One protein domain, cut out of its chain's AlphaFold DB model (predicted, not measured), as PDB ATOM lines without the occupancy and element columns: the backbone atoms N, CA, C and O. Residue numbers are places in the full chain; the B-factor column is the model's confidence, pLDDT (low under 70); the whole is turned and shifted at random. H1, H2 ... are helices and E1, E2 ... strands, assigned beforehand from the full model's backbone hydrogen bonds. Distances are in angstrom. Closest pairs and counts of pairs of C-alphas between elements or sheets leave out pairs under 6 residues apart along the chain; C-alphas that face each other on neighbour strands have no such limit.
ATOM      1  N   THR A   4     -16.227  32.922 -19.192       97.31
ATOM      2  CA  THR A   4     -17.620  32.677 -18.820       97.31
ATOM      3  C   THR A   4     -18.170  31.478 -19.589       97.31
ATOM      4  O   THR A   4     -18.249  31.475 -20.816       97.31
ATOM      5  N   LEU A   5     -18.588  30.445 -18.850       96.81
ATOM      6  CA  LEU A   5     -19.259  29.266 -19.400       96.81
ATOM      7  C   LEU A   5     -20.754  29.559 -19.570       96.81
ATOM      8  O   LEU A   5     -21.508  29.590 -18.594       96.81
ATOM      9  N   LEU A   6     -21.182  29.759 -20.813       95.25
ATOM     10  CA  LEU A   6     -22.578  30.024 -21.174       95.25
ATOM     11  C   LEU A   6     -23.409  28.733 -21.240       95.25
ATOM     12  O   LEU A   6     -24.623  28.741 -21.028       95.25
ATOM     13  N   GLY A   7     -22.735  27.607 -21.462       93.62
ATOM     14  CA  GLY A   7     -23.285  26.259 -21.410       93.62
ATOM     15  C   GLY A   7     -22.183  25.251 -21.100       93.62
ATOM     16  O   GLY A   7     -20.999  25.560 -21.202       93.62
ATOM     17  N   THR A   8     -22.568  24.046 -20.682       95.06
ATOM     18  CA  THR A   8     -21.619  22.969 -20.313       95.06
ATOM     19  C   THR A   8     -22.102  21.577 -20.716       95.06
ATOM     20  O   THR A   8     -21.440  20.586 -20.412       95.06
ATOM     21  N   GLY A   9     -23.281  21.482 -21.332       93.50
ATOM     22  CA  GLY A   9     -23.829  20.228 -21.827       93.50
ATOM     23  C   GLY A   9     -23.193  19.828 -23.152       93.50
ATOM     24  O   GLY A   9     -22.523  20.636 -23.804       93.50
ATOM     25  N   ALA A  10     -23.425  18.582 -23.546       92.12
ATOM     26  CA  ALA A  10     -23.164  18.093 -24.900       92.12
ATOM     27  C   ALA A  10     -23.922  18.925 -25.965       92.12
ATOM     28  O   ALA A  10     -24.739  19.772 -25.589       92.12
ATOM     29  N   PRO A  11     -23.689  18.715 -27.274       89.19
ATOM     30  CA  PRO A  11     -24.366  19.473 -28.336       89.19
ATOM     31  C   PRO A  11     -25.902  19.494 -28.230       89.19
ATOM     32  O   PRO A  11     -26.512  20.543 -28.422       89.19
ATOM     33  N   ASP A  12     -26.519  18.390 -27.797       88.88
ATOM     34  CA  ASP A  12     -27.972  18.295 -27.555       88.88
ATOM     35  C   ASP A  12     -28.422  18.873 -26.195       88.88
ATOM     36  O   ASP A  12     -29.603  18.837 -25.838       88.88
ATOM     37  N   GLY A  13     -27.482  19.388 -25.404       90.81
ATOM     38  CA  GLY A  13     -27.680  19.789 -24.017       90.81
ATOM     39  C   GLY A  13     -27.851  18.609 -23.056       90.81
ATOM     40  O   GLY A  13     -27.692  17.437 -23.396       90.81
ATOM     41  N   LEU A  14     -28.168  18.929 -21.802       92.75
ATOM     42  CA  LEU A  14     -28.503  17.949 -20.772       92.75
ATOM     43  C   LEU A  14     -29.668  18.491 -19.933       92.75
ATOM     44  O   LEU A  14     -29.495  19.511 -19.267       92.75
ATOM     45  N   PRO A  15     -30.847  17.849 -19.913       94.12
ATOM     46  CA  PRO A  15     -31.171  16.538 -20.474       94.12
ATOM     47  C   PRO A  15     -31.215  16.511 -22.001       94.12
ATOM     48  O   PRO A  15     -31.640  17.483 -22.617       94.12
ATOM     49  N   ARG A  16     -30.905  15.349 -22.588       91.94
ATOM     50  CA  ARG A  16     -31.225  15.091 -23.995       91.94
ATOM     51  C   ARG A  16     -32.746  15.125 -24.213       91.94
ATOM     52  O   ARG A  16     -33.478  14.549 -23.389       91.94
ATOM     53  N   PRO A  17     -33.240  15.734 -25.308       89.19
ATOM     54  CA  PRO A  17     -34.661  15.729 -25.646       89.19
ATOM     55  C   PRO A  17     -35.228  14.308 -25.661       89.19
ATOM     56  O   PRO A  17     -34.595  13.382 -26.158       89.19
ATOM     57  N   SER A  18     -36.427  14.115 -25.102       89.50
ATOM     58  CA  SER A  18     -37.147  12.826 -25.033       89.50
ATOM     59  C   SER A  18     -36.463  11.666 -24.284       89.50
ATOM     60  O   SER A  18     -37.054  10.597 -24.152       89.50
ATOM     61  N   CYS A  19     -35.266  11.851 -23.716       93.62
ATOM     62  CA  CYS A  19     -34.563  10.777 -23.016       93.62
ATOM     63  C   CYS A  19     -35.142  10.537 -21.601       93.62
ATOM     64  O   CYS A  19     -35.106  11.445 -20.761       93.62
ATOM     65  N   PRO A  20     -35.616   9.315 -21.277       93.44
ATOM     66  CA  PRO A  20     -36.209   9.013 -19.974       93.44
ATOM     67  C   PRO A  20     -35.182   8.567 -18.917       93.44
ATOM     68  O   PRO A  20     -35.569   8.175 -17.816       93.44
ATOM     69  N   CYS A  21     -33.879   8.572 -19.224       94.50
ATOM     70  CA  CYS A  21     -32.875   8.001 -18.328       94.50
ATOM     71  C   CYS A  21     -32.755   8.778 -17.004       94.50
ATOM     72  O   CYS A  21     -33.063   9.969 -16.905       94.50
ATOM     73  N   ALA A  22     -32.236   8.112 -15.969       92.44
ATOM     74  CA  ALA A  22     -32.134   8.686 -14.629       92.44
ATOM     75  C   ALA A  22     -31.234   9.934 -14.543       92.44
ATOM     76  O   ALA A  22     -31.407  10.728 -13.615       92.44
ATOM     77  N   VAL A  23     -30.266  10.095 -15.456       92.94
ATOM     78  CA  VAL A  23     -29.400  11.284 -15.531       92.94
ATOM     79  C   VAL A  23     -30.189  12.462 -16.097       92.94
ATOM     80  O   VAL A  23     -30.288  13.494 -15.431       92.94
ATOM     81  N   CYS A  24     -30.848  12.278 -17.246       94.50
ATOM     82  CA  CYS A  24     -31.717  13.282 -17.861       94.50
ATOM     83  C   CYS A  24     -32.867  13.696 -16.937       94.50
ATOM     84  O   CYS A  24     -33.144  14.883 -16.780       94.50
ATOM     85  N   ALA A  25     -33.498  12.742 -16.249       93.06
ATOM     86  CA  ALA A  25     -34.543  13.043 -15.277       93.06
ATOM     87  C   ALA A  25     -34.044  13.958 -14.141       93.06
ATOM     88  O   ALA A  25     -34.768  14.862 -13.726       93.06
ATOM     89  N   SER A  26     -32.804  13.772 -13.663       92.44
ATOM     90  CA  SER A  26     -32.205  14.648 -12.638       92.44
ATOM     91  C   SER A  26     -31.645  15.964 -13.153       92.44
ATOM     92  O   SER A  26     -31.469  16.879 -12.357       92.44
ATOM     93  N   ALA A  27     -31.355  16.070 -14.445       93.31
ATOM     94  CA  ALA A  27     -30.783  17.269 -15.039       93.31
ATOM     95  C   ALA A  27     -31.842  18.338 -15.366       93.31
ATOM     96  O   ALA A  27     -31.568  19.266 -16.106       93.31
ATOM     97  N   ARG A  28     -33.074  18.231 -14.857       90.69
ATOM     98  CA  ARG A  28     -34.136  19.220 -15.104       90.69
ATOM     99  C   ARG A  28     -34.039  20.419 -14.151       90.69
ATOM    100  O   ARG A  28     -33.439  20.339 -13.078       90.69
ATOM    101  N   GLY A  29     -34.679  21.528 -14.528       89.81
ATOM    102  CA  GLY A  29     -34.727  22.754 -13.727       89.81
ATOM    103  C   GLY A  29     -33.340  23.399 -13.590       89.81
ATOM    104  O   GLY A  29     -32.688  23.616 -14.608       89.81
ATOM    105  N   PRO A  30     -32.853  23.690 -12.369       88.69
ATOM    106  CA  PRO A  30     -31.569  24.372 -12.168       88.69
ATOM    107  C   PRO A  30     -30.347  23.533 -12.575       88.69
ATOM    108  O   PRO A  30     -29.246  24.065 -12.679       88.69
ATOM    109  N   TRP A  31     -30.526  22.228 -12.798       90.38
ATOM    110  CA  TRP A  31     -29.464  21.316 -13.229       90.38
ATOM    111  C   TRP A  31     -29.380  21.156 -14.749       90.38
ATOM    112  O   TRP A  31     -28.520  20.411 -15.224       90.38
ATOM    113  N   ALA A  32     -30.258  21.839 -15.493       91.81
ATOM    114  CA  ALA A  32     -30.249  21.816 -16.944       91.81
ATOM    115  C   ALA A  32     -29.014  22.536 -17.475       91.81
ATOM    116  O   ALA A  32     -28.643  23.616 -17.009       91.81
ATOM    117  N   ARG A  33     -28.374  21.928 -18.467       92.50
ATOM    118  CA  ARG A  33     -27.182  22.449 -19.123       92.50
ATOM    119  C   ARG A  33     -27.519  22.700 -20.581       92.50
ATOM    120  O   ARG A  33     -27.837  21.768 -21.314       92.50
ATOM    121  N   ALA A  34     -27.424  23.959 -20.992       91.56
ATOM    122  CA  ALA A  34     -27.356  24.295 -22.405       91.56
ATOM    123  C   ALA A  34     -26.066  23.721 -23.009       91.56
ATOM    124  O   ALA A  34     -25.086  23.489 -22.281       91.56
ATOM    125  N   ALA A  35     -26.078  23.517 -24.324       92.44
ATOM    126  CA  ALA A  35     -24.909  23.099 -25.080       92.44
ATOM    127  C   ALA A  35     -23.735  24.059 -24.860       92.44
ATOM    128  O   ALA A  35     -23.924  25.264 -24.658       92.44
ATOM    129  N   THR A  36     -22.531  23.497 -24.833       94.88
ATOM    130  CA  THR A  36     -21.315  24.212 -24.442       94.88
ATOM    131  C   THR A  36     -21.057  25.429 -25.328       94.88
ATOM    132  O   THR A  36     -21.079  25.331 -26.547       94.88
ATOM    133  N   ALA A  37     -20.822  26.570 -24.680       95.19
ATOM    134  CA  ALA A  37     -20.493  27.848 -25.299       95.19
ATOM    135  C   ALA A  37     -19.632  28.655 -24.318       95.19
ATOM    136  O   ALA A  37     -19.905  28.655 -23.108       95.19
ATOM    137  N   LEU A  38     -18.581  29.305 -24.815       97.44
ATOM    138  CA  LEU A  38     -17.574  29.993 -24.003       97.44
ATOM    139  C   LEU A  38     -17.471  31.452 -24.439       97.44
ATOM    140  O   LEU A  38     -17.251  31.729 -25.614       97.44
ATOM    141  N   LEU A  39     -17.558  32.375 -23.486       97.00
ATOM    142  CA  LEU A  39     -17.267  33.790 -23.695       97.00
ATOM    143  C   LEU A  39     -15.947  34.140 -23.009       97.00
ATOM    144  O   LEU A  39     -15.781  33.856 -21.823       97.00
ATOM    145  N   ILE A  40     -15.019  34.735 -23.755       97.25
ATOM    146  CA  ILE A  40     -13.687  35.108 -23.274       97.25
ATOM    147  C   ILE A  40     -13.540  36.626 -23.360       97.25
ATOM    148  O   ILE A  40     -13.656  37.194 -24.452       97.25
ATOM    149  N   ASP A  41     -13.300  37.253 -22.203       95.56
ATOM    150  CA  ASP A  41     -13.067  38.697 -22.039       95.56
ATOM    151  C   ASP A  41     -14.094  39.580 -22.791       95.56
ATOM    152  O   ASP A  41     -13.741  40.605 -23.372       95.56
ATOM    153  N   ASP A  42     -15.358  39.136 -22.861       94.50
ATOM    154  CA  ASP A  42     -16.463  39.742 -23.632       94.50
ATOM    155  C   ASP A  42     -16.179  39.991 -25.135       94.50
ATOM    156  O   ASP A  42     -16.978  40.611 -25.838       94.50
ATOM    157  N   ALA A  43     -15.060  39.478 -25.657       94.38
ATOM    158  CA  ALA A  43     -14.525  39.814 -26.975       94.38
ATOM    159  C   ALA A  43     -14.541  38.638 -27.962       94.38
ATOM    160  O   ALA A  43     -14.652  38.852 -29.176       94.38
ATOM    161  N   LEU A  44     -14.422  37.408 -27.456       96.12
ATOM    162  CA  LEU A  44     -14.379  36.178 -28.246       96.12
ATOM    163  C   LEU A  44     -15.447  35.203 -27.751       96.12
ATOM    164  O   LEU A  44     -15.465  34.838 -26.577       96.12
ATOM    165  N   LEU A  45     -16.302  34.755 -28.667       95.81
ATOM    166  CA  LEU A  45     -17.292  33.714 -28.417       95.81
ATOM    167  C   LEU A  45     -16.869  32.425 -29.131       95.81
ATOM    168  O   LEU A  45     -16.681  32.423 -30.349       95.81
ATOM    169  N   LEU A  46     -16.733  31.333 -28.382       95.62
ATOM    170  CA  LEU A  46     -16.507  29.993 -28.924       95.62
ATOM    171  C   LEU A  46     -17.791  29.174 -28.791       95.62
ATOM    172  O   LEU A  46     -18.334  29.071 -27.692       95.62
ATOM    173  N   ASP A  47     -18.225  28.594 -29.906       92.19
ATOM    174  CA  ASP A  47     -19.484  27.872 -30.107       92.19
ATOM    175  C   ASP A  47     -20.722  28.706 -29.763       92.19
ATOM    176  O   ASP A  47     -21.111  28.859 -28.606       92.19
ATOM    177  N   LEU A  48     -21.382  29.249 -30.790       86.88
ATOM    178  CA  LEU A  48     -22.689  29.858 -30.587       86.88
ATOM    179  C   LEU A  48     -23.774  28.780 -30.607       86.88
ATOM    180  O   LEU A  48     -24.226  28.348 -31.665       86.88
ATOM    181  N   THR A  49     -24.263  28.441 -29.422       84.69
ATOM    182  CA  THR A  49     -25.352  27.483 -29.250       84.69
ATOM    183  C   THR A  49     -26.695  28.171 -28.982       84.69
ATOM    184  O   THR A  49     -26.738  29.304 -28.474       84.69
ATOM    185  N   PRO A  50     -27.828  27.506 -29.280       79.69
ATOM    186  CA  PRO A  50     -29.137  27.986 -28.858       79.69
ATOM    187  C   PRO A  50     -29.158  28.277 -27.350       79.69
ATOM    188  O   PRO A  50     -28.871  27.417 -26.519       79.69
ATOM    189  N   GLY A  51     -29.491  29.515 -26.988       81.81
ATOM    190  CA  GLY A  51     -29.538  29.964 -25.594       81.81
ATOM    191  C   GLY A  51     -28.244  30.576 -25.049       81.81
ATOM    192  O   GLY A  51     -28.305  31.157 -23.963       81.81
ATOM    193  N   ALA A  52     -27.124  30.554 -25.783       86.25
ATOM    194  CA  ALA A  52     -25.869  31.191 -25.358       86.25
ATOM    195  C   ALA A  52     -26.049  32.689 -25.054       86.25
ATOM    196  O   ALA A  52     -25.569  33.187 -24.040       86.25
ATOM    197  N   MET A  53     -26.834  33.401 -25.866       87.50
ATOM    198  CA  MET A  53     -27.129  34.821 -25.637       87.50
ATOM    199  C   MET A  53     -27.916  35.070 -24.352       87.50
ATOM    200  O   MET A  53     -27.587  35.963 -23.574       87.50
ATOM    201  N   PHE A  54     -28.944  34.259 -24.100       87.88
ATOM    202  CA  PHE A  54     -29.721  34.369 -22.871       87.88
ATOM    203  C   PHE A  54     -28.876  33.983 -21.651       87.88
ATOM    204  O   PHE A  54     -28.985  34.603 -20.595       87.88
ATOM    205  N   ALA A  55     -27.989  32.997 -21.797       91.50
ATOM    206  CA  ALA A  55     -27.025  32.646 -20.766       91.50
ATOM    207  C   ALA A  55     -26.043  33.791 -20.472       91.50
ATOM    208  O   ALA A  55     -25.782  34.048 -19.298       91.50
ATOM    209  N   ALA A  56     -25.577  34.517 -21.493       92.69
ATOM    210  CA  ALA A  56     -24.702  35.678 -21.320       92.69
ATOM    211  C   ALA A  56     -25.413  36.788 -20.536       92.69
ATOM    212  O   ALA A  56     -24.902  37.239 -19.512       92.69
ATOM    213  N   ALA A  57     -26.647  37.124 -20.930       92.12
ATOM    214  CA  ALA A  57     -27.462  38.109 -20.225       92.12
ATOM    215  C   ALA A  57     -27.698  37.721 -18.753       92.12
ATOM    216  O   ALA A  57     -27.518  38.548 -17.859       92.12
ATOM    217  N   ARG A  58     -28.025  36.450 -18.469       92.19
ATOM    218  CA  ARG A  58     -28.170  35.954 -17.085       92.19
ATOM    219  C   ARG A  58     -26.869  36.007 -16.285       92.19
ATOM    220  O   ARG A  58     -26.920  36.188 -15.074       92.19
ATOM    221  N   ALA A  59     -25.723  35.823 -16.936       92.31
ATOM    222  CA  ALA A  59     -24.415  35.931 -16.298       92.31
ATOM    223  C   ALA A  59     -23.977  37.398 -16.078       92.31
ATOM    224  O   ALA A  59     -23.019  37.652 -15.340       92.31
ATOM    225  N   GLY A  60     -24.717  38.361 -16.640       94.69
ATOM    226  CA  GLY A  60     -24.438  39.794 -16.556       94.69
ATOM    227  C   GLY A  60     -23.489  40.302 -17.642       94.69
ATOM    228  O   GLY A  60     -22.917  41.373 -17.468       94.69
ATOM    229  N   HIS A  61     -23.320  39.549 -18.732       94.56
ATOM    230  CA  HIS A  61     -22.460  39.907 -19.858       94.56
ATOM    231  C   HIS A  61     -23.280  40.387 -21.054       94.56
ATOM    232  O   HIS A  61     -24.354  39.857 -21.360       94.56
ATOM    233  N   SER A  62     -22.740  41.377 -21.761       90.94
ATOM    234  CA  SER A  62     -23.241  41.816 -23.061       90.94
ATOM    235  C   SER A  62     -22.401  41.187 -24.162       90.94
ATOM    236  O   SER A  62     -21.177  41.227 -24.107       90.94
ATOM    237  N   LEU A  63     -23.048  40.674 -25.206       91.00
ATOM    238  CA  LEU A  63     -22.340  40.184 -26.390       91.00
ATOM    239  C   LEU A  63     -22.040  41.289 -27.415       91.00
ATOM    240  O   LEU A  63     -21.443  41.013 -28.448       91.00
ATOM    241  N   GLY A  64     -22.421  42.545 -27.149       90.06
ATOM    242  CA  GLY A  64     -22.193  43.658 -28.080       90.06
ATOM    243  C   GLY A  64     -20.717  44.032 -28.274       90.06
ATOM    244  O   GLY A  64     -20.380  44.720 -29.236       90.06
ATOM    245  N   ALA A  65     -19.836  43.586 -27.376       90.56
ATOM    246  CA  ALA A  65     -18.390  43.759 -27.500       90.56
ATOM    247  C   ALA A  65     -17.706  42.603 -28.250       90.56
ATOM    248  O   ALA A  65     -16.524  42.726 -28.574       90.56
ATOM    249  N   VAL A  66     -18.429  41.522 -28.572       93.94
ATOM    250  CA  VAL A  66     -17.868  40.359 -29.264       93.94
ATOM    251  C   VAL A  66     -17.465  40.750 -30.679       93.94
ATOM    252  O   VAL A  66     -18.261  41.264 -31.463       93.94
ATOM    253  N   ARG A  67     -16.203  40.489 -31.020       91.88
ATOM    254  CA  ARG A  67     -15.621  40.805 -32.336       91.88
ATOM    255  C   ARG A  67     -15.306  39.570 -33.154       91.88
ATOM    256  O   ARG A  67     -15.072  39.688 -34.351       91.88
ATOM    257  N   GLN A  68     -15.348  38.401 -32.524       94.44
ATOM    258  CA  GLN A  68     -15.129  37.135 -33.191       94.44
ATOM    259  C   GLN A  68     -16.032  36.049 -32.605       94.44
ATOM    260  O   GLN A  68     -16.082  35.867 -31.387       94.44
ATOM    261  N   VAL A  69     -16.692  35.301 -33.490       94.31
ATOM    262  CA  VAL A  69     -17.410  34.064 -33.164       94.31
ATOM    263  C   VAL A  69     -16.716  32.915 -33.891       94.31
ATOM    264  O   VAL A  69     -16.563  32.972 -35.114       94.31
ATOM    265  N   LEU A  70     -16.267  31.894 -33.159       94.88
ATOM    266  CA  LEU A  70     -15.626  30.708 -33.732       94.88
ATOM    267  C   LEU A  70     -16.370  29.437 -33.352       94.88
ATOM    268  O   LEU A  70     -16.765  29.273 -32.203       94.88
ATOM    269  N   LEU A  71     -16.512  28.518 -34.303       93.25
ATOM    270  CA  LEU A  71     -17.145  27.220 -34.081       93.25
ATOM    271  C   LEU A  71     -16.088  26.119 -34.068       93.25
ATOM    272  O   LEU A  71     -15.235  26.062 -34.963       93.25
ATOM    273  N   THR A  72     -16.147  25.239 -33.075       92.00
ATOM    274  CA  THR A  72     -15.258  24.077 -32.953       92.00
ATOM    275  C   THR A  72     -15.761  22.885 -33.752       92.00
ATOM    276  O   THR A  72     -14.966  22.121 -34.279       92.00
ATOM    277  N   HIS A  73     -17.069  22.718 -33.909       83.81
ATOM    278  CA  HIS A  73     -17.669  21.574 -34.593       83.81
ATOM    279  C   HIS A  73     -18.893  22.022 -35.400       83.81
ATOM    280  O   HIS A  73     -19.404  23.131 -35.187       83.81
ATOM    281  N   PRO A  74     -19.315  21.254 -36.424       70.94
ATOM    282  CA  PRO A  74     -20.552  21.576 -37.121       70.94
ATOM    283  C   PRO A  74     -21.685  21.502 -36.104       70.94
ATOM    284  O   PRO A  74     -21.709  20.611 -35.262       70.94
ATOM    285  N   HIS A  75     -22.564  22.493 -36.140       66.06
ATOM    286  CA  HIS A  75     -23.764  22.457 -35.325       66.06
ATOM    287  C   HIS A  75     -24.802  21.678 -36.126       66.06
ATOM    288  O   HIS A  75     -25.088  22.038 -37.269       66.06
ATOM    289  N   ASP A  76     -25.320  20.599 -35.547       57.47
ATOM    290  CA  ASP A  76     -26.429  19.867 -36.142       57.47
ATOM    291  C   ASP A  76     -27.705  20.704 -36.004       57.47
ATOM    292  O   ASP A  76     -28.028  21.208 -34.926       57.47
ATOM    293  N   GLY A  77     -28.432  20.881 -37.109       58.94
ATOM    294  CA  GLY A  77     -29.668  21.663 -37.152       58.94
ATOM    295  C   GLY A  77     -29.637  22.830 -38.144       58.94
ATOM    296  O   GLY A  77     -28.663  23.014 -38.877       58.94
ATOM    297  N   PRO A  78     -30.736  23.600 -38.233       55.16
ATOM    298  CA  PRO A  78     -30.816  24.739 -39.138       55.16
ATOM    299  C   PRO A  78     -29.792  25.809 -38.750       55.16
ATOM    300  O   PRO A  78     -29.506  26.008 -37.569       55.16
ATOM    301  N   ALA A  79     -29.267  26.520 -39.752       58.88
ATOM    302  CA  ALA A  79     -28.378  27.650 -39.524       58.88
ATOM    303  C   ALA A  79     -29.052  28.641 -38.566       58.88
ATOM    304  O   ALA A  79     -30.131  29.164 -38.850       58.88
ATOM    305  N   VAL A  80     -28.428  28.866 -37.411       61.50
ATOM    306  CA  VAL A  80     -28.900  29.865 -36.457       61.50
ATOM    307  C   VAL A  80     -28.593  31.228 -37.058       61.50
ATOM    308  O   VAL A  80     -27.426  31.574 -37.250       61.50
ATOM    309  N   GLU A  81     -29.636  31.996 -37.368       62.94
ATOM    310  CA  GLU A  81     -29.465  33.393 -37.740       62.94
ATOM    311  C   GLU A  81     -28.863  34.134 -36.545       62.94
ATOM    312  O   GLU A  81     -29.423  34.179 -35.444       62.94
ATOM    313  N   LEU A  82     -27.661  34.660 -36.753       65.69
ATOM    314  CA  LEU A  82     -26.978  35.475 -35.768       65.69
ATOM    315  C   LEU A  82     -27.739  36.791 -35.669       65.69
ATOM    316  O   LEU A  82     -27.913  37.452 -36.695       65.69
ATOM    317  N   PRO A  83     -28.182  37.226 -34.481       68.00
ATOM    318  CA  PRO A  83     -28.712  38.570 -34.391       68.00
ATOM    319  C   PRO A  83     -27.616  39.561 -34.772       68.00
ATOM    320  O   PRO A  83     -26.450  39.390 -34.414       68.00
ATOM    321  N   ALA A  84     -28.034  40.631 -35.447       61.22
ATOM    322  CA  ALA A  84     -27.185  41.666 -36.028       61.22
ATOM    323  C   ALA A  84     -25.984  42.169 -35.188       61.22
ATOM    324  O   ALA A  84     -24.982  42.526 -35.806       61.22
ATOM    325  N   PRO A  85     -26.002  42.232 -33.835       74.12
ATOM    326  CA  PRO A  85     -24.809  42.629 -33.082       74.12
ATOM    327  C   PRO A  85     -23.642  41.633 -33.140       74.12
ATOM    328  O   PRO A  85     -22.527  42.024 -32.803       74.12
ATOM    329  N   LEU A  86     -23.863  40.370 -33.521       84.94
ATOM    330  CA  LEU A  86     -22.796  39.372 -33.572       84.94
ATOM    331  C   LEU A  86     -22.140  39.314 -34.961       84.94
ATOM    332  O   LEU A  86     -22.840  39.291 -35.974       84.94
ATOM    333  N   PRO A  87     -20.799  39.235 -35.029       88.06
ATOM    334  CA  PRO A  87     -20.105  39.007 -36.288       88.06
ATOM    335  C   PRO A  87     -20.377  37.584 -36.805       88.06
ATOM    336  O   PRO A  87     -20.695  36.697 -36.006       88.06
ATOM    337  N   PRO A  88     -20.202  37.331 -38.115       87.38
ATOM    338  CA  PRO A  88     -20.370  36.004 -38.692       87.38
ATOM    339  C   PRO A  88     -19.555  34.934 -37.961       87.38
ATOM    340  O   PRO A  88     -18.376  35.125 -37.654       87.38
ATOM    341  N   ALA A  89     -20.186  33.789 -37.716       89.06
ATOM    342  CA  ALA A  89     -19.521  32.629 -37.153       89.06
ATOM    343  C   ALA A  89     -18.613  31.987 -38.205       89.06
ATOM    344  O   ALA A  89     -19.025  31.767 -39.346       89.06
ATOM    345  N   ALA A  90     -17.383  31.667 -37.816       90.94
ATOM    346  CA  ALA A  90     -16.405  31.052 -38.702       90.94
ATOM    347  C   ALA A  90     -15.747  29.834 -38.052       90.94
ATOM    348  O   ALA A  90     -15.712  29.694 -36.829       90.94
ATOM    349  N   ARG A  91     -15.174  28.960 -38.878       91.50
ATOM    350  CA  ARG A  91     -14.186  27.978 -38.431       91.50
ATOM    351  C   ARG A  91     -12.848  28.333 -39.044       91.50
ATOM    352  O   ARG A  91     -12.771  28.633 -40.234       91.50
ATOM    353  N   VAL A  92     -11.811  28.307 -38.224       93.00
ATOM    354  CA  VAL A  92     -10.456  28.600 -38.678       93.00
ATOM    355  C   VAL A  92      -9.816  27.295 -39.161       93.00
ATOM    356  O   VAL A  92      -9.890  26.309 -38.430       93.00
ATOM    357  N   PRO A  93      -9.196  27.257 -40.354       91.56
ATOM    358  CA  PRO A  93      -8.464  26.078 -40.807       91.56
ATOM    359  C   PRO A  93      -7.336  25.700 -39.843       91.56
ATOM    360  O   PRO A  93      -6.685  26.575 -39.275       91.56
ATOM    361  N   ASP A  94      -7.081  24.405 -39.692       91.06
ATOM    362  CA  ASP A  94      -6.079  23.893 -38.757       91.06
ATOM    363  C   ASP A  94      -4.691  24.521 -38.974       91.06
ATOM    364  O   ASP A  94      -4.243  24.743 -40.101       91.06
ATOM    365  N   GLY A  95      -4.000  24.830 -37.873       90.38
ATOM    366  CA  GLY A  95      -2.671  25.446 -37.879       90.38
ATOM    367  C   GLY A  95      -2.658  26.963 -38.099       90.38
ATOM    368  O   GLY A  95      -1.654  27.603 -37.785       90.38
ATOM    369  N   GLN A  96      -3.754  27.561 -38.571       95.12
ATOM    370  CA  GLN A  96      -3.848  29.013 -38.737       95.12
ATOM    371  C   GLN A  96      -3.957  29.738 -37.391       95.12
ATOM    372  O   GLN A  96      -4.476  29.208 -36.401       95.12
ATOM    373  N   VAL A  97      -3.481  30.984 -37.372       96.38
ATOM    374  CA  VAL A  97      -3.509  31.860 -36.197       96.38
ATOM    375  C   VAL A  97      -4.228  33.157 -36.541       96.38
ATOM    376  O   VAL A  97      -3.823  33.877 -37.450       96.38
ATOM    377  N   LEU A  98      -5.260  33.484 -35.770       95.69
ATOM    378  CA  LEU A  98      -5.942  34.769 -35.812       95.69
ATOM    379  C   LEU A  98      -5.415  35.673 -34.701       95.69
ATOM    380  O   LEU A  98      -5.271  35.244 -33.556       95.69
ATOM    381  N   THR A  99      -5.169  36.937 -35.028       96.00
ATOM    382  CA  THR A  99      -4.911  37.985 -34.035       96.00
ATOM    383  C   THR A  99      -6.124  38.897 -34.001       96.00
ATOM    384  O   THR A  99      -6.486  39.487 -35.018       96.00
ATOM    385  N   LEU A 100      -6.785  38.964 -32.852       93.44
ATOM    386  CA  LEU A 100      -8.004  39.743 -32.672       93.44
ATOM    387  C   LEU A 100      -7.659  41.177 -32.272       93.44
ATOM    388  O   LEU A 100      -6.657  41.428 -31.607       93.44
ATOM    389  N   ILE A 101      -8.548  42.117 -32.596       91.25
ATOM    390  CA  ILE A 101      -8.413  43.524 -32.181       91.25
ATOM    391  C   ILE A 101      -8.428  43.711 -30.655       91.25
ATOM    392  O   ILE A 101      -7.978  44.735 -30.157       91.25
ATOM    393  N   SER A 102      -8.908  42.713 -29.908       89.88
ATOM    394  CA  SER A 102      -8.832  42.661 -28.443       89.88
ATOM    395  C   SER A 102      -7.443  42.270 -27.915       89.88
ATOM    396  O   SER A 102      -7.275  42.151 -26.708       89.88
ATOM    397  N   GLY A 103      -6.465  42.010 -28.790       94.25
ATOM    398  CA  GLY A 103      -5.112  41.558 -28.438       94.25
ATOM    399  C   GLY A 103      -4.983  40.043 -28.228       94.25
ATOM    400  O   GLY A 103      -3.875  39.534 -28.074       94.25
ATOM    401  N   HIS A 104      -6.094  39.307 -28.267       96.62
ATOM    402  CA  HIS A 104      -6.091  37.850 -28.191       96.62
ATOM    403  C   HIS A 104      -5.471  37.225 -29.438       96.62
ATOM    404  O   HIS A 104      -5.733  37.658 -30.564       96.62
ATOM    405  N   ARG A 105      -4.722  36.139 -29.250       97.50
ATOM    406  CA  ARG A 105      -4.258  35.277 -30.342       97.50
ATOM    407  C   ARG A 105      -4.962  33.933 -30.263       97.50
ATOM    408  O   ARG A 105      -4.877  33.265 -29.237       97.50
ATOM    409  N   VAL A 106      -5.633  33.537 -31.338       97.56
ATOM    410  CA  VAL A 106      -6.366  32.271 -31.425       97.56
ATOM    411  C   VAL A 106      -5.712  31.378 -32.464       97.56
ATOM    412  O   VAL A 106      -5.658  31.739 -33.636       97.56
ATOM    413  N   ARG A 107      -5.223  30.211 -32.054       96.75
ATOM    414  CA  ARG A 107      -4.632  29.205 -32.939       96.75
ATOM    415  C   ARG A 107      -5.581  28.024 -33.101       96.75
ATOM    416  O   ARG A 107      -6.019  27.444 -32.108       96.75
ATOM    417  N   ALA A 108      -5.848  27.652 -34.348       96.62
ATOM    418  CA  ALA A 108      -6.585  26.444 -34.688       96.62
ATOM    419  C   ALA A 108      -5.700  25.208 -34.480       96.62
ATOM    420  O   ALA A 108      -4.590  25.116 -35.013       96.62
ATOM    421  N   VAL A 109      -6.185  24.259 -33.689       95.69
ATOM    422  CA  VAL A 109      -5.500  23.010 -33.364       95.69
ATOM    423  C   VAL A 109      -6.214  21.873 -34.088       95.69
ATOM    424  O   VAL A 109      -7.411  21.672 -33.885       95.69
ATOM    425  N   ALA A 110      -5.464  21.127 -34.901       94.81
ATOM    426  CA  ALA A 110      -5.964  19.943 -35.592       94.81
ATOM    427  C   ALA A 110      -6.409  18.879 -34.589       94.81
ATOM    428  O   ALA A 110      -5.712  18.644 -33.600       94.81
ATOM    429  N   MET A 111      -7.539  18.224 -34.843       95.19
ATOM    430  CA  MET A 111      -8.146  17.224 -33.956       95.19
ATOM    431  C   MET A 111      -8.065  15.811 -34.550       95.19
ATOM    432  O   MET A 111      -7.958  15.638 -35.760       95.19
ATOM    433  N   ASP A 112      -8.123  14.788 -33.694       94.50
ATOM    434  CA  ASP A 112      -8.187  13.370 -34.096       94.50
ATOM    435  C   ASP A 112      -9.600  12.886 -34.469       94.50
ATOM    436  O   ASP A 112      -9.794  11.730 -34.840       94.50
ATOM    437  N   ALA A 113     -10.576  13.784 -34.377       90.81
ATOM    438  CA  ALA A 113     -11.978  13.593 -34.710       90.81
ATOM    439  C   ALA A 113     -12.513  14.868 -35.391       90.81
ATOM    440  O   ALA A 113     -11.864  15.916 -35.304       90.81
ATOM    441  N   PRO A 114     -13.679  14.823 -36.066       88.25
ATOM    442  CA  PRO A 114     -14.243  15.990 -36.734       88.25
ATOM    443  C   PRO A 114     -14.389  17.200 -35.802       88.25
ATOM    444  O   PRO A 114     -15.069  17.143 -34.781       88.25
ATOM    445  N   GLY A 115     -13.779  18.315 -36.198       91.25
ATOM    446  CA  GLY A 115     -13.800  19.568 -35.454       91.25
ATOM    447  C   GLY A 115     -12.430  20.236 -35.419       91.25
ATOM    448  O   GLY A 115     -11.451  19.711 -35.937       91.25
ATOM    449  N   THR A 116     -12.375  21.403 -34.796       95.12
ATOM    450  CA  THR A 116     -11.182  22.223 -34.605       95.12
ATOM    451  C   THR A 116     -11.132  22.629 -33.141       95.12
ATOM    452  O   THR A 116     -12.106  23.161 -32.607       95.12
ATOM    453  N   GLY A 117     -10.007  22.373 -32.477       96.44
ATOM    454  CA  GLY A 117      -9.755  22.938 -31.152       96.44
ATOM    455  C   GLY A 117      -9.184  24.343 -31.275       96.44
ATOM    456  O   GLY A 117      -8.540  24.675 -32.268       96.44
ATOM    457  N   TYR A 118      -9.377  25.162 -30.250       97.94
ATOM    458  CA  TYR A 118      -8.828  26.512 -30.215       97.94
ATOM    459  C   TYR A 118      -7.920  26.690 -29.012       97.94
ATOM    460  O   TYR A 118      -8.332  26.535 -27.863       97.94
ATOM    461  N   GLU A 119      -6.672  27.049 -29.290       97.38
ATOM    462  CA  GLU A 119      -5.783  27.633 -28.299       97.38
ATOM    463  C   GLU A 119      -5.969  29.149 -28.317       97.38
ATOM    464  O   GLU A 119      -5.754  29.788 -29.344       97.38
ATOM    465  N   VAL A 120      -6.335  29.726 -27.181       97.94
ATOM    466  CA  VAL A 120      -6.491  31.167 -26.994       97.94
ATOM    467  C   VAL A 120      -5.385  31.653 -26.072       97.94
ATOM    468  O   VAL A 120      -5.217  31.142 -24.970       97.94
ATOM    469  N   THR A 121      -4.631  32.649 -26.522       97.75
ATOM    470  CA  THR A 121      -3.647  33.367 -25.708       97.75
ATOM    471  C   THR A 121      -4.168  34.776 -25.448       97.75
ATOM    472  O   THR A 121      -4.488  35.483 -26.408       97.75
ATOM    473  N   SER A 122      -4.272  35.174 -24.179       96.56
ATOM    474  CA  SER A 122      -4.669  36.535 -23.803       96.56
ATOM    475  C   SER A 122      -3.551  37.543 -24.093       96.56
ATOM    476  O   SER A 122      -2.392  37.142 -24.253       96.56
ATOM    477  N   PRO A 123      -3.856  38.852 -24.114       94.44
ATOM    478  CA  PRO A 123      -2.839  39.900 -24.215       94.44
ATOM    479  C   PRO A 123      -1.774  39.824 -23.107       94.44
ATOM    480  O   PRO A 123      -0.613  40.156 -23.331       94.44
ATOM    481  N   GLU A 124      -2.150  39.338 -21.921       94.06
ATOM    482  CA  GLU A 124      -1.264  39.136 -20.767       94.06
ATOM    483  C   GLU A 124      -0.491  37.804 -20.823       94.06
ATOM    484  O   GLU A 124       0.332  37.519 -19.953       94.06
ATOM    485  N   GLY A 125      -0.744  36.975 -21.840       94.62
ATOM    486  CA  GLY A 125      -0.038  35.719 -22.077       94.62
ATOM    487  C   GLY A 125      -0.599  34.504 -21.332       94.62
ATOM    488  O   GLY A 125       0.087  33.477 -21.286       94.62
ATOM    489  N   GLU A 126      -1.800  34.584 -20.751       96.31
ATOM    490  CA  GLU A 126      -2.527  33.410 -20.239       96.31
ATOM    491  C   GLU A 126      -3.028  32.557 -21.415       96.31
ATOM    492  O   GLU A 126      -3.492  33.097 -22.421       96.31
ATOM    493  N   ARG A 127      -2.934  31.229 -21.310       97.19
ATOM    494  CA  ARG A 127      -3.267  30.284 -22.378       97.19
ATOM    495  C   ARG A 127      -4.398  29.353 -21.963       97.19
ATOM    496  O   ARG A 127      -4.302  28.615 -20.979       97.19
ATOM    497  N   LEU A 128      -5.430  29.334 -22.793       98.12
ATOM    498  CA  LEU A 128      -6.574  28.441 -22.711       98.12
ATOM    499  C   LEU A 128      -6.582  27.502 -23.918       98.12
ATOM    500  O   LEU A 128      -6.376  27.945 -25.044       98.12
ATOM    501  N   LEU A 129      -6.850  26.216 -23.702       98.06
ATOM    502  CA  LEU A 129      -7.138  25.258 -24.771       98.06
ATOM    503  C   LEU A 129      -8.586  24.784 -24.656       98.06
ATOM    504  O   LEU A 129      -8.962  24.221 -23.632       98.06
ATOM    505  N   TYR A 130      -9.375  24.970 -25.710       98.31
ATOM    506  CA  TYR A 130     -10.737  24.455 -25.810       98.31
ATOM    507  C   TYR A 130     -10.840  23.393 -26.908       98.31
ATOM    508  O   TYR A 130     -10.384  23.619 -28.031       98.31
ATOM    509  N   LEU A 131     -11.427  22.240 -26.579       97.25
ATOM    510  CA  LEU A 131     -11.572  21.102 -27.486       97.25
ATOM    511  C   LEU A 131     -13.050  20.794 -27.797       97.25
ATOM    512  O   LEU A 131     -13.891  20.883 -26.893       97.25
ATOM    513  N   PRO A 132     -13.370  20.394 -29.046       95.44
ATOM    514  CA  PRO A 132     -14.709  19.938 -29.402       95.44
ATOM    515  C   PRO A 132     -15.097  18.652 -28.644       95.44
ATOM    516  O   PRO A 132     -14.222  17.946 -28.122       95.44
ATOM    517  N   PRO A 133     -16.403  18.334 -28.566       93.31
ATOM    518  CA  PRO A 133     -16.875  17.112 -27.921       93.31
ATOM    519  C   PRO A 133     -16.252  15.892 -28.592       93.31
ATOM    520  O   PRO A 133     -16.099  15.859 -29.814       93.31
ATOM    521  N   GLY A 134     -15.890  14.870 -27.816       92.69
ATOM    522  CA  GLY A 134     -15.411  13.636 -28.428       92.69
ATOM    523  C   GLY A 134     -14.032  13.712 -29.101       92.69
ATOM    524  O   GLY A 134     -13.638  12.710 -29.693       92.69
ATOM    525  N   ALA A 135     -13.270  14.811 -28.996       93.75
ATOM    526  CA  ALA A 135     -11.993  14.987 -29.701       93.75
ATOM    527  C   ALA A 135     -10.768  15.147 -28.781       93.75
ATOM    528  O   ALA A 135     -10.854  15.676 -27.669       93.75
ATOM    529  N   ALA A 136      -9.597  14.758 -29.291       95.06
ATOM    530  CA  ALA A 136      -8.298  15.117 -28.730       95.06
ATOM    531  C   ALA A 136      -7.403  15.765 -29.804       95.06
ATOM    532  O   ALA A 136      -7.599  15.516 -30.995       95.06
ATOM    533  N   PRO A 137      -6.385  16.562 -29.427       94.75
ATOM    534  CA  PRO A 137      -5.501  17.171 -30.414       94.75
ATOM    535  C   PRO A 137      -4.737  16.131 -31.245       94.75
ATOM    536  O   PRO A 137      -4.097  15.224 -30.701       94.75
ATOM    537  N   ALA A 138      -4.756  16.286 -32.564       91.06
ATOM    538  CA  ALA A 138      -3.868  15.601 -33.488       91.06
ATOM    539  C   ALA A 138      -2.514  16.325 -33.522       91.06
ATOM    540  O   ALA A 138      -2.449  17.549 -33.604       91.06
ATOM    541  N   GLY A 139      -1.417  15.569 -33.432       81.00
ATOM    542  CA  GLY A 139      -0.070  16.136 -33.563       81.00
ATOM    543  C   GLY A 139       0.372  17.050 -32.414       81.00
ATOM    544  O   GLY A 139       1.039  18.053 -32.656       81.00
ATOM    545  N   LEU A 140       0.024  16.723 -31.161       81.06
ATOM    546  CA  LEU A 140       0.686  17.343 -30.004       81.06
ATOM    547  C   LEU A 140       2.205  17.121 -30.101       81.06
ATOM    548  O   LEU A 140       2.615  15.989 -30.369       81.06
ATOM    549  N   PRO A 141       3.035  18.154 -29.863       80.62
ATOM    550  CA  PRO A 141       4.476  17.956 -29.781       80.62
ATOM    551  C   PRO A 141       4.800  17.022 -28.611       80.62
ATOM    552  O   PRO A 141       4.050  16.968 -27.632       80.62
ATOM    553  N   GLU A 142       5.941  16.328 -28.681       79.62
ATOM    554  CA  GLU A 142       6.403  15.448 -27.594       79.62
ATOM    555  C   GLU A 142       6.460  16.181 -26.250       79.62
ATOM    556  O   GLU A 142       6.175  15.607 -25.199       79.62
ATOM    557  N   ARG A 143       6.783  17.477 -26.293       82.44
ATOM    558  CA  ARG A 143       6.744  18.365 -25.141       82.44
ATOM    559  C   ARG A 143       6.310  19.759 -25.561       82.44
ATOM    560  O   ARG A 143       6.882  20.331 -26.485       82.44
ATOM    561  N   VAL A 144       5.329  20.326 -24.865       86.19
ATOM    562  CA  VAL A 144       5.038  21.759 -24.994       86.19
ATOM    563  C   VAL A 144       5.945  22.568 -24.070       86.19
ATOM    564  O   VAL A 144       6.254  22.151 -22.955       86.19
ATOM    565  N   GLU A 145       6.359  23.747 -24.530       83.00
ATOM    566  CA  GLU A 145       7.264  24.633 -23.784       83.00
ATOM    567  C   GLU A 145       6.638  25.153 -22.488       83.00
ATOM    568  O   GLU A 145       7.307  25.277 -21.462       83.00
ATOM    569  N   ARG A 146       5.332  25.433 -22.528       90.94
ATOM    570  CA  ARG A 146       4.569  25.946 -21.393       90.94
ATOM    571  C   ARG A 146       3.233  25.203 -21.285       90.94
ATOM    572  O   ARG A 146       2.561  25.054 -22.313       90.94
ATOM    573  N   PRO A 147       2.831  24.749 -20.084       95.19
ATOM    574  CA  PRO A 147       1.497  24.203 -19.871       95.19
ATOM    575  C   PRO A 147       0.431  25.280 -20.091       95.19
ATOM    576  O   PRO A 147       0.717  26.475 -20.018       95.19
ATOM    577  N   TYR A 148      -0.800  24.854 -20.343       97.06
ATOM    578  CA  TYR A 148      -1.946  25.754 -20.340       97.06
ATOM    579  C   TYR A 148      -2.298  26.157 -18.909       97.06
ATOM    580  O   TYR A 148      -2.227  25.337 -17.988       97.06
ATOM    581  N   GLU A 149      -2.734  27.398 -18.723       97.62
ATOM    582  CA  GLU A 149      -3.387  27.824 -17.487       97.62
ATOM    583  C   GLU A 149      -4.759  27.157 -17.362       97.62
ATOM    584  O   GLU A 149      -5.136  26.732 -16.270       97.62
ATOM    585  N   MET A 150      -5.464  26.987 -18.486       98.12
ATOM    586  CA  MET A 150      -6.794  26.390 -18.517       98.12
ATOM    587  C   MET A 150      -6.985  25.448 -19.708       98.12
ATOM    588  O   MET A 150      -6.611  25.762 -20.836       98.12
ATOM    589  N   VAL A 151      -7.612  24.295 -19.477       98.25
ATOM    590  CA  VAL A 151      -8.048  23.379 -20.538       98.25
ATOM    591  C   VAL A 151      -9.515  23.039 -20.338       98.25
ATOM    592  O   VAL A 151      -9.908  22.535 -19.287       98.25
ATOM    593  N   VAL A 152     -10.315  23.292 -21.366       98.50
ATOM    594  CA  VAL A 152     -11.756  23.059 -21.400       98.50
ATOM    595  C   VAL A 152     -12.030  21.950 -22.414       98.50
ATOM    596  O   VAL A 152     -11.740  22.107 -23.599       98.50
ATOM    597  N   LEU A 153     -12.517  20.796 -21.958       97.50
ATOM    598  CA  LEU A 153     -12.687  19.624 -22.823       97.50
ATOM    599  C   LEU A 153     -13.711  18.614 -22.300       97.50
ATOM    600  O   LEU A 153     -14.130  18.660 -21.140       97.50
ATOM    601  N   ASP A 154     -14.059  17.660 -23.160       95.31
ATOM    602  CA  ASP A 154     -14.883  16.507 -22.814       95.31
ATOM    603  C   ASP A 154     -14.078  15.442 -22.051       95.31
ATOM    604  O   ASP A 154     -13.495  14.517 -22.615       95.31
ATOM    605  N   VAL A 155     -14.045  15.572 -20.727       94.75
ATOM    606  CA  VAL A 155     -13.334  14.626 -19.852       94.75
ATOM    607  C   VAL A 155     -14.063  13.280 -19.746       94.75
ATOM    608  O   VAL A 155     -13.434  12.270 -19.429       94.75
ATOM    609  N   ILE A 156     -15.381  13.257 -19.967       91.50
ATOM    610  CA  ILE A 156     -16.206  12.058 -19.777       91.50
ATOM    611  C   ILE A 156     -16.181  11.190 -21.035       91.50
ATOM    612  O   ILE A 156     -15.946   9.988 -20.928       91.50
ATOM    613  N   GLY A 157     -16.399  11.794 -22.203       90.69
ATOM    614  CA  GLY A 157     -16.382  11.123 -23.498       90.69
ATOM    615  C   GLY A 157     -14.975  10.877 -24.040       90.69
ATOM    616  O   GLY A 157     -14.778   9.883 -24.737       90.69
ATOM    617  N   ARG A 158     -13.973  11.703 -23.683       93.06
ATOM    618  CA  ARG A 158     -12.557  11.528 -24.087       93.06
ATOM    619  C   ARG A 158     -11.566  11.695 -22.930       93.06
ATOM    620  O   ARG A 158     -10.739  12.614 -22.920       93.06
ATOM    621  N   PRO A 159     -11.569  10.780 -21.945       92.81
ATOM    622  CA  PRO A 159     -10.620  10.833 -20.832       92.81
ATOM    623  C   PRO A 159      -9.152  10.699 -21.283       92.81
ATOM    624  O   PRO A 159      -8.249  11.225 -20.625       92.81
ATOM    625  N   ASP A 160      -8.903  10.030 -22.413       93.75
ATOM    626  CA  ASP A 160      -7.580   9.885 -23.023       93.75
ATOM    627  C   ASP A 160      -6.983  11.232 -23.467       93.75
ATOM    628  O   ASP A 160      -5.766  11.409 -23.388       93.75
ATOM    629  N   ALA A 161      -7.814  12.214 -23.837       95.19
ATOM    630  CA  ALA A 161      -7.361  13.548 -24.229       95.19
ATOM    631  C   ALA A 161      -6.582  14.238 -23.094       95.19
ATOM    632  O   ALA A 161      -5.482  14.755 -23.310       95.19
ATOM    633  N   VAL A 162      -7.095  14.175 -21.857       94.94
ATOM    634  CA  VAL A 162      -6.399  14.710 -20.672       94.94
ATOM    635  C   VAL A 162      -5.085  13.965 -20.434       94.94
ATOM    636  O   VAL A 162      -4.077  14.585 -20.098       94.94
ATOM    637  N   ALA A 163      -5.081  12.638 -20.592       94.31
ATOM    638  CA  ALA A 163      -3.883  11.828 -20.392       94.31
ATOM    639  C   ALA A 163      -2.778  12.193 -21.398       94.31
ATOM    640  O   ALA A 163      -1.633  12.400 -20.996       94.31
ATOM    641  N   ARG A 164      -3.132  12.360 -22.676       94.62
ATOM    642  CA  ARG A 164      -2.209  12.786 -23.741       94.62
ATOM    643  C   ARG A 164      -1.656  14.188 -23.492       94.62
ATOM    644  O   ARG A 164      -0.450  14.395 -23.599       94.62
ATOM    645  N   LEU A 165      -2.505  15.130 -23.081       96.19
ATOM    646  CA  LEU A 165      -2.066  16.481 -22.718       96.19
ATOM    647  C   LEU A 165      -1.116  16.481 -21.513       96.19
ATOM    648  O   LEU A 165      -0.150  17.240 -21.495       96.19
ATOM    649  N   ARG A 166      -1.348  15.622 -20.515       95.81
ATOM    650  CA  ARG A 166      -0.420  15.455 -19.384       95.81
ATOM    651  C   ARG A 166       0.912  14.854 -19.824       95.81
ATOM    652  O   ARG A 166       1.947  15.337 -19.381       95.81
ATOM    653  N   ALA A 167       0.888  13.847 -20.698       94.25
ATOM    654  CA  ALA A 167       2.100  13.220 -21.224       94.25
ATOM    655  C   ALA A 167       2.984  14.225 -21.982       94.25
ATOM    656  O   ALA A 167       4.191  14.245 -21.775       94.25
ATOM    657  N   ALA A 168       2.374  15.122 -22.763       94.81
ATOM    658  CA  ALA A 168       3.073  16.197 -23.472       94.81
ATOM    659  C   ALA A 168       3.496  17.382 -22.571       94.81
ATOM    660  O   ALA A 168       4.070  18.358 -23.053       94.81
ATOM    661  N   GLY A 169       3.173  17.360 -21.270       95.44
ATOM    662  CA  GLY A 169       3.421  18.476 -20.349       95.44
ATOM    663  C   GLY A 169       2.500  19.688 -20.542       95.44
ATOM    664  O   GLY A 169       2.739  20.739 -19.952       95.44
ATOM    665  N   ALA A 170       1.437  19.557 -21.340       95.88
ATOM    666  CA  ALA A 170       0.477  20.622 -21.628       95.88
ATOM    667  C   ALA A 170      -0.536  20.850 -20.505       95.88
ATOM    668  O   ALA A 170      -1.033  21.961 -20.336       95.88
ATOM    669  N   VAL A 171      -0.809  19.813 -19.715       97.12
ATOM    670  CA  VAL A 171      -1.587  19.900 -18.476       97.12
ATOM    671  C   VAL A 171      -0.661  19.582 -17.311       97.12
ATOM    672  O   VAL A 171      -0.191  18.450 -17.172       97.12
ATOM    673  N   GLY A 172      -0.414  20.583 -16.470       93.50
ATOM    674  CA  GLY A 172       0.425  20.485 -15.280       93.50
ATOM    675  C   GLY A 172      -0.366  20.561 -13.968       93.50
ATOM    676  O   GLY A 172      -1.596  20.632 -13.970       93.50
ATOM    677  N   PRO A 173       0.329  20.578 -12.815       93.06
ATOM    678  CA  PRO A 173      -0.301  20.669 -11.493       93.06
ATOM    679  C   PRO A 173      -1.091  21.960 -11.250       93.06
ATOM    680  O   PRO A 173      -1.969  21.983 -10.390       93.06
ATOM    681  N   THR A 174      -0.749  23.030 -11.969       94.25
ATOM    682  CA  THR A 174      -1.382  24.352 -11.879       94.25
ATOM    683  C   THR A 174      -2.443  24.579 -12.951       94.25
ATOM    684  O   THR A 174      -3.138  25.585 -12.885       94.25
ATOM    685  N   THR A 175      -2.564  23.675 -13.927       97.00
ATOM    686  CA  THR A 175      -3.542  23.791 -15.009       97.00
ATOM    687  C   THR A 175      -4.942  23.516 -14.478       97.00
ATOM    688  O   THR A 175      -5.207  22.451 -13.908       97.00
ATOM    689  N   GLU A 176      -5.856  24.449 -14.708       97.25
ATOM    690  CA  GLU A 176      -7.271  24.257 -14.429       97.25
ATOM    691  C   GLU A 176      -7.909  23.429 -15.552       97.25
ATOM    692  O   GLU A 176      -7.911  23.826 -16.714       97.25
ATOM    693  N   VAL A 177      -8.431  22.247 -15.216       97.38
ATOM    694  CA  VAL A 177      -9.124  21.372 -16.172       97.38
ATOM    695  C   VAL A 177     -10.624  21.461 -15.926       97.38
ATOM    696  O   VAL A 177     -11.105  21.058 -14.864       97.38
ATOM    697  N   ILE A 178     -11.354  21.960 -16.918       97.38
ATOM    698  CA  ILE A 178     -12.797  22.184 -16.863       97.38
ATOM    699  C   ILE A 178     -13.486  21.156 -17.759       97.38
ATOM    700  O   ILE A 178     -13.254  21.103 -18.966       97.38
ATOM    701  N   ALA A 179     -14.349  20.338 -17.155       96.00
ATOM    702  CA  ALA A 179     -15.162  19.375 -17.884       96.00
ATOM    703  C   ALA A 179     -16.390  20.065 -18.495       96.00
ATOM    704  O   ALA A 179     -17.211  20.640 -17.772       96.00
ATOM    705  N   VAL A 180     -16.512  19.972 -19.814       95.81
ATOM    706  CA  VAL A 180     -17.659  20.439 -20.605       95.81
ATOM    707  C   VAL A 180     -18.169  19.302 -21.484       95.81
ATOM    708  O   VAL A 180     -17.706  18.172 -21.342       95.81
TER     709      VAL A 180
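What this domain is: This is residues 4 to 180 of the 226 residues of the protein "Adenosylcobinamide kinase/adenosylcobinamide phosphate guanylyltransferase" of Streptomyces filamentosus NRRL 15998 (UniProt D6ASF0). What shape? With little regular structure, two mixed sheets, E1 to E4 and E5 to E10, stand partly face to face, H2 covering the smaller's far side. How big? The printed part has 177 residues of mixed class, is compact with a radius of gyration of the C-alphas of 16.0 A, and spans 44 by 38 by 28 A.

Where its parts are: What first? E1 is residues 4 to 7, from C-alpha 4 at (-17.620, 32.677, -18.820), H1 22 to 26, E2 37 to 40; E3, H2 and E4 run from 44 to 70. What follows? E5 to E8 run from 97 to 130, E9, H3 and E10 from 150 to C-alpha 179 at (-15.162, 19.375, -17.884).

How they stand to each other: Which strands pair? E1 and E2 are antiparallel, with N 4 and O 39 2.8 A apart. Where are helices? H2 is on E1's sheet at a height of 8.4 A, and H3 only grazes the larger.

The domain as a whole: Any cut? The printed part has none. Low pLDDT? Residues 75 to 84 are under 70.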